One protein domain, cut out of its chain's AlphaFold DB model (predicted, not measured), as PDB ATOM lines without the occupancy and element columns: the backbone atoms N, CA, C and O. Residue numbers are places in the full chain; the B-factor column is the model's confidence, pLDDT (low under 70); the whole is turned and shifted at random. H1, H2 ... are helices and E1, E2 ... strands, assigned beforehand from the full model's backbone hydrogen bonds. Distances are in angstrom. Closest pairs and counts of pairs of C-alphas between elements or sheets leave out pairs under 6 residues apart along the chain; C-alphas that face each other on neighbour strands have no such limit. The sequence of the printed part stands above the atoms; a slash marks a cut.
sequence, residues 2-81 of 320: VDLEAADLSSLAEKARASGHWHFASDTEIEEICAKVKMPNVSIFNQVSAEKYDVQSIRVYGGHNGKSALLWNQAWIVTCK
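What this domain is: This is residues 2 to 81 of the 320 residues of the protein "Hypothetical protein" of Polarella glacialis (UniProt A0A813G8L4). A long two-stranded ribbon makes the length of this domain, with two short helices near one end: E2 and E3 follow each other along one leg, E4 and E5 along the other, and H1 packs on E3. H2 lies near the first residues of E3, while the far end, with E2, E5 and the short strand E1, has neither helix within 8 A. The printed part has 80 residues, with two named helices followed by five named strands in the order H1, H2, E1, E2, E3, E4, E5. The ribbon holds two antiparallel sheets of two strands each, E2 - E5 and E3 - E4, and the class is mixed, helices and strands. The whole is loose, with a radius of gyration of the C-alphas of 14.7 A, and elongated, with spans of 44 by 23 by 21 A.

Where its parts are: H1, residues 10 to 18, begins with C-alpha 10 at (253.321, 293.940, 419.306) and is 12.2 A long. H2, residues 27 to 36, is 14.5 A long. E1 is residues 42 to 44, 7.0 A, and E2 is residues 47 to 52, 13.0 A. E3, residues 57 to 64, is 21.7 A long and begins with C-alpha 57 at (262.568, 300.108, 434.908). E4 is residues 67 to 73, 19.7 A. E5, residues 76 to 80, is 11.8 A long and ends with C-alpha 80 at (272.687, 320.875, 441.298).

How they stand to each other: E3 and E4 form a hairpin, antiparallel at 159 degrees, with N 59 and O 71 within hydrogen-bond range at 2.8 A. Residues 23 to 24 pair antiparallel with residues 59 to 60 of E3. The closest C-alphas of H1 and E3 are those of Arg 17 and Gly 62, 4.6 A apart; those of H2 and E3 are Ile 30 and Ile 58, 6.7 A apart. H1 and H2 are only just apart, at 8.4 A. E4 runs on into E5 across a break of 2 residues, at 69 degrees. E5 is antiparallel to E2 at 173 degrees, with N 51 and O 77 within hydrogen-bond range at 2.9 A. E1 pairs with no named strand; it meets E2 only through their link and is only just apart from E5, at 8.2 A. In H1 and H2 every O i to N i+4 pair is within hydrogen-bond range.

The domain as a whole: The two C-alphas farthest apart are those of Ala 18 and Lys 81, 45.4 A. The printed part has no cut. The link from H1 to H2 is short, and the other links between named elements are tight. The mean pLDDT of the printed part is 83.1; residues 2 to 3, 5 to 7 and 63 to 66 are under 70.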
ATOM      1  N   VAL A   2     254.389 305.768 421.741       64.81
ATOM      2  CA  VAL A   2     255.239 304.947 420.883       64.81
ATOM      3  C   VAL A   2     254.310 303.965 420.200       64.81
ATOM      4  O   VAL A   2     253.509 303.314 420.871       64.81
ATOM      5  N   ASP A   3     254.383 303.908 418.880       69.88
ATOM      6  CA  ASP A   3     253.698 302.869 418.133       69.88
ATOM      7  C   ASP A   3     254.525 301.584 418.244       69.88
ATOM      8  O   ASP A   3     255.521 301.404 417.547       69.88
ATOM      9  N   LEU A   4     254.171 300.746 419.221       70.81
ATOM     10  CA  LEU A   4     254.864 299.481 419.471       70.81
ATOM     11  C   LEU A   4     254.607 298.460 418.357       70.81
ATOM     12  O   LEU A   4     255.420 297.563 418.169       70.81
ATOM     13  N   GLU A   5     253.510 298.598 417.610       68.44
ATOM     14  CA  GLU A   5     253.188 297.711 416.491       68.44
ATOM     15  C   GLU A   5     254.074 298.048 415.285       68.44
ATOM     16  O   GLU A   5     254.659 297.150 414.685       68.44
ATOM     17  N   ALA A   6     254.296 299.338 415.012       67.50
ATOM     18  CA  ALA A   6     255.256 299.785 413.997       67.50
ATOM     19  C   ALA A   6     256.728 299.474 414.349       67.50
ATOM     20  O   ALA A   6     257.578 299.442 413.461       67.50
ATOM     21  N   ALA A   7     257.033 299.262 415.632       69.25
ATOM     22  CA  ALA A   7     258.373 298.949 416.126       69.25
ATOM     23  C   ALA A   7     258.638 297.440 416.295       69.25
ATOM     24  O   ALA A   7     259.644 297.089 416.901       69.25
ATOM     25  N   ASP A   8     257.761 296.559 415.793       75.75
ATOM     26  CA  ASP A   8     257.883 295.095 415.919       75.75
ATOM     27  C   ASP A   8     257.967 294.616 417.387       75.75
ATOM     28  O   ASP A   8     258.768 293.757 417.758       75.75
ATOM     29  N   LEU A   9     257.162 295.243 418.252       78.88
ATOM     30  CA  LEU A   9     257.030 294.972 419.692       78.88
ATOM     31  C   LEU A   9     255.554 294.729 420.075       78.88
ATOM     32  O   LEU A   9     255.115 295.028 421.192       78.88
ATOM     33  N   SER A  10     254.760 294.199 419.140       74.19
ATOM     34  CA  SER A  10     253.321 293.940 419.306       74.19
ATOM     35  C   SER A  10     253.020 292.967 420.452       74.19
ATOM     36  O   SER A  10     252.058 293.172 421.191       74.19
ATOM     37  N   SER A  11     253.891 291.981 420.682       81.12
ATOM     38  CA  SER A  11     253.762 291.005 421.772       81.12
ATOM     39  C   SER A  11     253.761 291.657 423.161       81.12
ATOM     40  O   SER A  11     253.006 291.249 424.043       81.12
ATOM     41  N   LEU A  12     254.547 292.719 423.368       80.12
ATOM     42  CA  LEU A  12     254.577 293.472 424.629       80.12
ATOM     43  C   LEU A  12     253.315 294.313 424.819       80.12
ATOM     44  O   LEU A  12     252.796 294.422 425.933       80.12
ATOM     45  N   ALA A  13     252.804 294.892 423.730       75.81
ATOM     46  CA  ALA A  13     251.522 295.583 423.742       75.81
ATOM     47  C   ALA A  13     250.376 294.616 424.083       75.81
ATOM     48  O   ALA A  13     249.525 294.961 424.901       75.81
ATOM     49  N   GLU A  14     250.376 293.401 423.531       80.56
ATOM     50  CA  GLU A  14     249.396 292.359 423.857       80.56
ATOM     51  C   GLU A  14     249.485 291.907 425.314       80.56
ATOM     52  O   GLU A  14     248.458 291.876 425.990       80.56
ATOM     53  N   LYS A  15     250.693 291.656 425.843       82.44
ATOM     54  CA  LYS A  15     250.894 291.340 427.269       82.44
ATOM     55  C   LYS A  15     250.324 292.434 428.178       82.44
ATOM     56  O   LYS A  15     249.619 292.137 429.141       82.44
ATOM     57  N   ALA A  16     250.571 293.703 427.848       81.19
ATOM     58  CA  ALA A  16     250.049 294.834 428.612       81.19
ATOM     59  C   ALA A  16     248.523 295.013 428.477       81.19
ATOM     60  O   ALA A  16     247.881 295.489 429.410       81.19
ATOM     61  N   ARG A  17     247.926 294.646 427.333       79.50
ATOM     62  CA  ARG A  17     246.461 294.628 427.149       79.50
ATOM     63  C   ARG A  17     245.823 293.478 427.930       79.50
ATOM     64  O   ARG A  17     244.798 293.686 428.570       79.50
ATOM     65  N   ALA A  18     246.452 292.302 427.929       81.56
ATOM     66  CA  ALA A  18     245.988 291.122 428.653       81.56
ATOM     67  C   ALA A  18     245.989 291.325 430.177       81.56
ATOM     68  O   ALA A  18     245.104 290.814 430.858       81.56
ATOM     69  N   SER A  19     246.927 292.114 430.717       79.31
ATOM     70  CA  SER A  19     246.952 292.457 432.147       79.31
ATOM     71  C   SER A  19     245.895 293.493 432.563       79.31
ATOM     72  O   SER A  19     245.728 293.754 433.753       79.31
ATOM     73  N   GLY A  20     245.192 294.116 431.610       72.44
ATOM     74  CA  GLY A  20     244.152 295.122 431.858       72.44
ATOM     75  C   GLY A  20     244.658 296.501 432.310       72.44
ATOM     76  O   GLY A  20     243.871 297.448 432.361       72.44
ATOM     77  N   HIS A  21     245.955 296.655 432.600       73.31
ATOM     78  CA  HIS A  21     246.541 297.915 433.070       73.31
ATOM     79  C   HIS A  21     247.916 298.203 432.452       73.31
ATOM     80  O   HIS A  21     248.043 299.092 431.606       73.31
ATOM     81  N   TRP A  22     248.956 297.504 432.909       81.88
ATOM     82  CA  TRP A  22     250.337 297.678 432.457       81.88
ATOM     83  C   TRP A  22     251.150 296.396 432.675       81.88
ATOM     84  O   TRP A  22     250.749 295.521 433.443       81.88
ATOM     85  N   HIS A  23     252.284 296.279 431.985       86.19
ATOM     86  CA  HIS A  23     253.248 295.178 432.103       86.19
ATOM     87  C   HIS A  23     254.622 295.735 432.501       86.19
ATOM     88  O   HIS A  23     255.069 296.727 431.920       86.19
ATOM     89  N   PHE A  24     255.273 295.141 433.505       85.88
ATOM     90  CA  PHE A  24     256.675 295.442 433.823       85.88
ATOM     91  C   PHE A  24     257.569 294.661 432.863       85.88
ATOM     92  O   PHE A  24     257.501 293.435 432.843       85.88
ATOM     93  N   ALA A  25     258.398 295.365 432.093       86.69
ATOM     94  CA  ALA A  25     259.339 294.722 431.186       86.69
ATOM     95  C   ALA A  25     260.456 294.017 431.976       86.69
ATOM     96  O   ALA A  25     260.999 294.604 432.915       86.69
ATOM     97  N   SER A  26     260.798 292.783 431.597       87.12
ATOM     98  CA  SER A  26     262.002 292.102 432.100       87.12
ATOM     99  C   SER A  26     263.276 292.720 431.513       87.12
ATOM    100  O   SER A  26     263.211 293.414 430.502       87.12
ATOM    101  N   ASP A  27     264.448 292.427 432.081       86.06
ATOM    102  CA  ASP A  27     265.730 292.977 431.600       86.06
ATOM    103  C   ASP A  27     265.971 292.699 430.104       86.06
ATOM    104  O   ASP A  27     266.348 293.595 429.351       86.06
ATOM    105  N   THR A  28     265.632 291.493 429.637       86.88
ATOM    106  CA  THR A  28     265.701 291.119 428.212       86.88
ATOM    107  C   THR A  28     264.737 291.929 427.342       86.88
ATOM    108  O   THR A  28     265.079 292.328 426.232       86.88
ATOM    109  N   GLU A  29     263.522 292.187 427.838       86.56
ATOM    110  CA  GLU A  29     262.529 293.007 427.137       86.56
ATOM    111  C   GLU A  29     262.967 294.482 427.121       86.56
ATOM    112  O   GLU A  29     262.750 295.178 426.133       86.56
ATOM    113  N   ILE A  30     263.629 294.967 428.179       85.62
ATOM    114  CA  ILE A  30     264.198 296.319 428.242       85.62
ATOM    115  C   ILE A  30     265.291 296.490 427.184       85.62
ATOM    116  O   ILE A  30     265.283 297.506 426.484       85.62
ATOM    117  N   GLU A  31     266.193 295.519 427.029       85.75
ATOM    118  CA  GLU A  31     267.233 295.546 425.992       85.75
ATOM    119  C   GLU A  31     266.630 295.578 424.582       85.75
ATOM    120  O   GLU A  31     267.022 296.412 423.761       85.75
ATOM    121  N   GLU A  32     265.620 294.742 424.318       86.88
ATOM    122  CA  GLU A  32     264.926 294.716 423.027       86.88
ATOM    123  C   GLU A  32     264.222 296.050 422.728       86.88
ATOM    124  O   GLU A  32     264.359 296.607 421.632       86.88
ATOM    125  N   ILE A  33     263.517 296.612 423.718       85.38
ATOM    126  CA  ILE A  33     262.868 297.924 423.602       85.38
ATOM    127  C   ILE A  33     263.913 299.008 423.316       85.38
ATOM    128  O   ILE A  33     263.699 299.832 422.429       85.38
ATOM    129  N   CYS A  34     265.038 299.027 424.036       84.25
ATOM    130  CA  CYS A  34     266.087 300.032 423.842       84.25
ATOM    131  C   CYS A  34     266.783 299.907 422.476       84.25
ATOM    132  O   CYS A  34     267.256 300.912 421.948       84.25
ATOM    133  N   ALA A  35     266.828 298.704 421.893       85.56
ATOM    134  CA  ALA A  35     267.394 298.473 420.567       85.56
ATOM    135  C   ALA A  35     266.461 298.937 419.433       85.56
ATOM    136  O   ALA A  35     266.927 299.501 418.441       85.56
ATOM    137  N   LYS A  36     265.147 298.713 419.571       85.38
ATOM    138  CA  LYS A  36     264.150 299.004 418.522       85.38
ATOM    139  C   LYS A  36     263.532 300.405 418.634       85.38
ATOM    140  O   LYS A  36     263.154 300.997 417.624       85.38
ATOM    141  N   VAL A  37     263.440 300.964 419.841       83.12
ATOM    142  CA  VAL A  37     262.815 302.268 420.109       83.12
ATOM    143  C   VAL A  37     263.876 303.284 420.511       83.12
ATOM    144  O   VAL A  37     264.573 303.126 421.511       83.12
ATOM    145  N   LYS A  38     263.957 304.397 419.772       80.38
ATOM    146  CA  LYS A  38     264.793 305.534 420.180       80.38
ATOM    147  C   LYS A  38     264.272 306.103 421.499       80.38
ATOM    148  O   LYS A  38     263.119 306.524 421.571       80.38
ATOM    149  N   MET A  39     265.128 306.158 422.514       80.12
ATOM    150  CA  MET A  39     264.820 306.788 423.799       80.12
ATOM    151  C   MET A  39     265.344 308.228 423.834       80.12
ATOM    152  O   MET A  39     266.434 308.489 423.318       80.12
ATOM    153  N   PRO A  40     264.603 309.179 424.432       82.12
ATOM    154  CA  PRO A  40     265.110 310.530 424.621       82.12
ATOM    155  C   PRO A  40     266.270 310.515 425.622       82.12
ATOM    156  O   PRO A  40     266.145 309.969 426.716       82.12
ATOM    157  N   ASN A  41     267.383 311.157 425.272       85.31
ATOM    158  CA  ASN A  41     268.472 311.388 426.214       85.31
ATOM    159  C   ASN A  41     268.237 312.717 426.945       85.31
ATOM    160  O   ASN A  41     268.453 313.791 426.376       85.31
ATOM    161  N   VAL A  42     267.758 312.632 428.188       88.12
ATOM    162  CA  VAL A  42     267.521 313.789 429.058       88.12
ATOM    163  C   VAL A  42     268.643 313.879 430.080       88.12
ATOM    164  O   VAL A  42     268.933 312.920 430.788       88.12
ATOM    165  N   SER A  43     269.240 315.057 430.171       90.38
ATOM    166  CA  SER A  43     270.257 315.390 431.164       90.38
ATOM    167  C   SER A  43     269.781 316.532 432.052       90.38
ATOM    168  O   SER A  43     268.931 317.326 431.635       90.38
ATOM    169  N   ILE A  44     270.351 316.629 433.250       93.19
ATOM    170  CA  ILE A  44     270.184 317.793 434.116       93.19
ATOM    171  C   ILE A  44     271.348 318.737 433.818       93.19
ATOM    172  O   ILE A  44     272.506 318.391 434.028       93.19
ATOM    173  N   PHE A  45     271.058 319.910 433.264       92.44
ATOM    174  CA  PHE A  45     272.071 320.819 432.734       92.44
ATOM    175  C   PHE A  45     272.916 321.461 433.836       92.44
ATOM    176  O   PHE A  45     274.130 321.579 433.694       92.44
ATOM    177  N   ASN A  46     272.290 321.828 434.954       94.69
ATOM    178  CA  ASN A  46     272.956 322.457 436.089       94.69
ATOM    179  C   ASN A  46     273.500 321.447 437.120       94.69
ATOM    180  O   ASN A  46     273.814 321.825 438.248       94.69
ATOM    181  N   GLN A  47     273.632 320.167 436.758       94.06
ATOM    182  CA  GLN A  47     274.195 319.151 437.648       94.06
ATOM    183  C   GLN A  47     275.709 319.341 437.848       94.06
ATOM    184  O   GLN A  47     276.455 319.600 436.905       94.06
ATOM    185  N   VAL A  48     276.171 319.150 439.082       94.25
ATOM    186  CA  VAL A  48     277.593 319.036 439.453       94.25
ATOM    187  C   VAL A  48     277.977 317.567 439.600       94.25
ATOM    188  O   VAL A  48     279.027 317.143 439.126       94.25
ATOM    189  N   SER A  49     277.100 316.781 440.225       94.69
ATOM    190  CA  SER A  49     277.231 315.333 440.358       94.69
ATOM    191  C   SER A  49     275.869 314.678 440.177       94.69
ATOM    192  O   SER A  49     274.870 315.189 440.684       94.69
ATOM    193  N   ALA A  50     275.831 313.546 439.484       91.88
ATOM    194  CA  ALA A  50     274.625 312.753 439.306       91.88
ATOM    195  C   ALA A  50     274.986 311.267 439.361       91.88
ATOM    196  O   ALA A  50     275.810 310.796 438.576       91.88
ATOM    197  N   GLU A  51     274.361 310.540 440.278       92.88
ATOM    198  CA  GLU A  51     274.511 309.097 440.435       92.88
ATOM    199  C   GLU A  51     273.152 308.421 440.259       92.88
ATOM    200  O   GLU A  51     272.128 308.909 440.745       92.88
ATOM    201  N   LYS A  52     273.128 307.299 439.539       90.31
ATOM    202  CA  LYS A  52     271.919 306.485 439.398       90.31
ATOM    203  C   LYS A  52     271.721 305.686 440.679       90.31
ATOM    204  O   LYS A  52     272.571 304.878 441.028       90.31
ATOM    205  N   TYR A  53     270.596 305.908 441.350       88.12
ATOM    206  CA  TYR A  53     270.294 305.245 442.618       88.12
ATOM    207  C   TYR A  53     269.662 303.862 442.434       88.12
ATOM    208  O   TYR A  53     269.896 302.961 443.231       88.12
ATOM    209  N   ASP A  54     268.851 303.705 441.387       88.12
ATOM    210  CA  ASP A  54     268.072 302.491 441.138       88.12
ATOM    211  C   ASP A  54     268.323 301.951 439.724       88.12
ATOM    212  O   ASP A  54     268.849 302.655 438.854       88.12
ATOM    213  N   VAL A  55     267.938 300.701 439.486       83.12
ATOM    214  CA  VAL A  55     267.979 300.076 438.165       83.12
ATOM    215  C   VAL A  55     266.865 300.657 437.293       83.12
ATOM    216  O   VAL A  55     265.758 300.959 437.745       83.12
ATOM    217  N   GLN A  56     267.167 300.837 436.013       83.62
ATOM    218  CA  GLN A  56     266.212 301.329 435.031       83.62
ATOM    219  C   GLN A  56     265.017 300.375 434.920       83.62
ATOM    220  O   GLN A  56     265.190 299.200 434.617       83.62
ATOM    221  N   SER A  57     263.796 300.892 435.087       87.69
ATOM    222  CA  SER A  57     262.568 300.108 434.908       87.69
ATOM    223  C   SER A  57     261.682 300.701 433.816       87.69
ATOM    224  O   SER A  57     261.503 301.918 433.719       87.69
ATOM    225  N   ILE A  58     261.113 299.834 432.974       88.56
ATOM    226  CA  ILE A  58     260.173 300.225 431.918       88.56
ATOM    227  C   ILE A  58     258.822 299.563 432.187       88.56
ATOM    228  O   ILE A  58     258.725 298.345 432.328       88.56
ATOM    229  N   ARG A  59     257.760 300.373 432.239       88.81
ATOM    230  CA  ARG A  59     256.375 299.889 432.240       88.81
ATOM    231  C   ARG A  59     255.745 300.132 430.881       88.81
ATOM    232  O   ARG A  59     255.749 301.256 430.375       88.81
ATOM    233  N   VAL A  60     255.173 299.079 430.316       86.69
ATOM    234  CA  VAL A  60     254.451 299.112 429.048       86.69
ATOM    235  C   VAL A  60     252.963 299.240 429.337       86.69
ATOM    236  O   VAL A  60     252.390 298.435 430.069       86.69
ATOM    237  N   TYR A  61     252.325 300.248 428.753       83.62
ATOM    238  CA  TYR A  61     250.880 300.437 428.792       83.62
ATOM    239  C   TYR A  61     250.295 300.040 427.437       83.62
ATOM    240  O   TYR A  61     250.662 300.617 426.410       83.62
ATOM    241  N   GLY A  62     249.343 299.101 427.453       71.44
ATOM    242  CA  GLY A  62     248.675 298.555 426.261       71.44
ATOM    243  C   GLY A  62     247.792 299.552 425.495       71.44
ATOM    244  O   GLY A  62     247.294 299.230 424.415       71.44
ATOM    245  N   GLY A  63     247.643 300.768 426.035       66.56
ATOM    246  CA  GLY A  63     247.025 301.906 425.366       66.56
ATOM    247  C   GLY A  63     245.504 301.994 425.488       66.56
ATOM    248  O   GLY A  63     244.819 301.020 425.774       66.56
ATOM    249  N   HIS A  64     244.973 303.190 425.223       59.62
ATOM    250  CA  HIS A  64     243.555 303.442 424.949       59.62
ATOM    251  C   HIS A  64     243.465 303.916 423.487       59.62
ATOM    252  O   HIS A  64     244.256 304.770 423.084       59.62
ATOM    253  N   ASN A  65     242.554 303.358 422.681       63.03
ATOM    254  CA  ASN A  65     242.445 303.587 421.224       63.03
ATOM    255  C   ASN A  65     243.656 303.112 420.389       63.03
ATOM    256  O   ASN A  65     244.112 303.825 419.496       63.03
ATOM    257  N   GLY A  66     244.210 301.933 420.695       64.94
ATOM    258  CA  GLY A  66     245.264 301.293 419.888       64.94
ATOM    259  C   GLY A  66     246.666 301.906 420.012       64.94
ATOM    260  O   GLY A  66     247.616 301.363 419.467       64.94
ATOM    261  N   LYS A  67     246.834 303.005 420.761       70.50
ATOM    262  CA  LYS A  67     248.136 303.664 420.950       70.50
ATOM    263  C   LYS A  67     248.770 303.295 422.281       70.50
ATOM    264  O   LYS A  67     248.293 303.721 423.333       70.50
ATOM    265  N   SER A  68     249.881 302.580 422.220       78.56
ATOM    266  CA  SER A  68     250.652 302.186 423.395       78.56
ATOM    267  C   SER A  68     251.492 303.340 423.961       78.56
ATOM    268  O   SER A  68     251.838 304.321 423.287       78.56
ATOM    269  N   ALA A  69     251.821 303.237 425.246       79.75
ATOM    270  CA  ALA A  69     252.709 304.176 425.920       79.75
ATOM    271  C   ALA A  69     253.752 303.426 426.745       79.75
ATOM    272  O   ALA A  69     253.463 302.394 427.342       79.75
ATOM    273  N   LEU A  70     254.960 303.973 426.787       85.50
ATOM    274  CA  LEU A  70     256.039 303.485 427.631       85.50
ATOM    275  C   LEU A  70     256.261 304.492 428.755       85.50
ATOM    276  O   LEU A  70     256.315 305.699 428.506       85.50
ATOM    277  N   LEU A  71     256.386 303.994 429.979       86.88
ATOM    278  CA  LEU A  71     256.870 304.752 431.122       86.88
ATOM    279  C   LEU A  71     258.264 304.243 431.457       86.88
ATOM    280  O   LEU A  71     258.425 303.117 431.918       86.88
ATOM    281  N   TRP A  72     259.251 305.093 431.223       88.12
ATOM    282  CA  TRP A  72     260.622 304.887 431.657       88.12
ATOM    283  C   TRP A  72     260.809 305.537 433.029       88.12
ATOM    284  O   TRP A  72     260.467 306.709 433.198       88.12
ATOM    285  N   ASN A  73     261.304 304.775 434.002       89.56
ATOM    286  CA  ASN A  73     261.514 305.235 435.368       89.56
ATOM    287  C   ASN A  73     262.961 304.989 435.809       89.56
ATOM    288  O   ASN A  73     263.501 303.897 435.623       89.56
ATOM    289  N   GLN A  74     263.566 306.014 436.404       88.75
ATOM    290  CA  GLN A  74     264.948 306.014 436.865       88.75
ATOM    291  C   GLN A  74     265.084 306.967 438.056       88.75
ATOM    292  O   GLN A  74     264.697 308.134 437.964       88.75
ATOM    293  N   ALA A  75     265.674 306.485 439.151       91.00
ATOM    294  CA  ALA A  75     266.012 307.309 440.306       91.00
ATOM    295  C   ALA A  75     267.455 307.819 440.213       91.00
ATOM    296  O   ALA A  75     268.357 307.098 439.768       91.00
ATOM    297  N   TRP A  76     267.660 309.054 440.663       91.00
ATOM    298  CA  TRP A  76     268.956 309.722 440.675       91.00
ATOM    299  C   TRP A  76     269.182 310.418 442.012       91.00
ATOM    300  O   TRP A  76     268.255 311.011 442.564       91.00
ATOM    301  N   ILE A  77     270.425 310.397 442.485       93.75
ATOM    302  CA  ILE A  77     270.928 311.320 443.502       93.75
ATOM    303  C   ILE A  77     271.706 312.395 442.752       93.75
ATOM    304  O   ILE A  77     272.678 312.093 442.056       93.75
ATOM    305  N   VAL A  78     271.246 313.641 442.843       93.31
ATOM    306  CA  VAL A  78     271.784 314.748 442.047       93.31
ATOM    307  C   VAL A  78     272.115 315.922 442.947       93.31
ATOM    308  O   VAL A  78     271.301 316.334 443.769       93.31
ATOM    309  N   THR A  79     273.297 316.489 442.731       95.00
ATOM    310  CA  THR A  79     273.696 317.778 443.292       95.00
ATOM    311  C   THR A  79     273.670 318.798 442.169       95.00
ATOM    312  O   THR A  79     274.449 318.688 441.219       95.00
ATOM    313  N   CYS A  80     272.787 319.787 442.267       94.62
ATOM    314  CA  CYS A  80     272.687 320.875 441.298       94.62
ATOM    315  C   CYS A  80     273.437 322.116 441.788       94.62
ATOM    316  O   CYS A  80     273.500 322.392 442.987       94.62
ATOM    317  N   LYS A  81     273.992 322.878 440.848       94.06
ATOM    318  CA  LYS A  81     274.514 324.218 441.092       94.06
ATOM    319  C   LYS A  81     273.421 325.230 440.792       94.06
ATOM    320  O   LYS A  81     272.814 325.181 439.725       94.06
TER     321      LYS A  81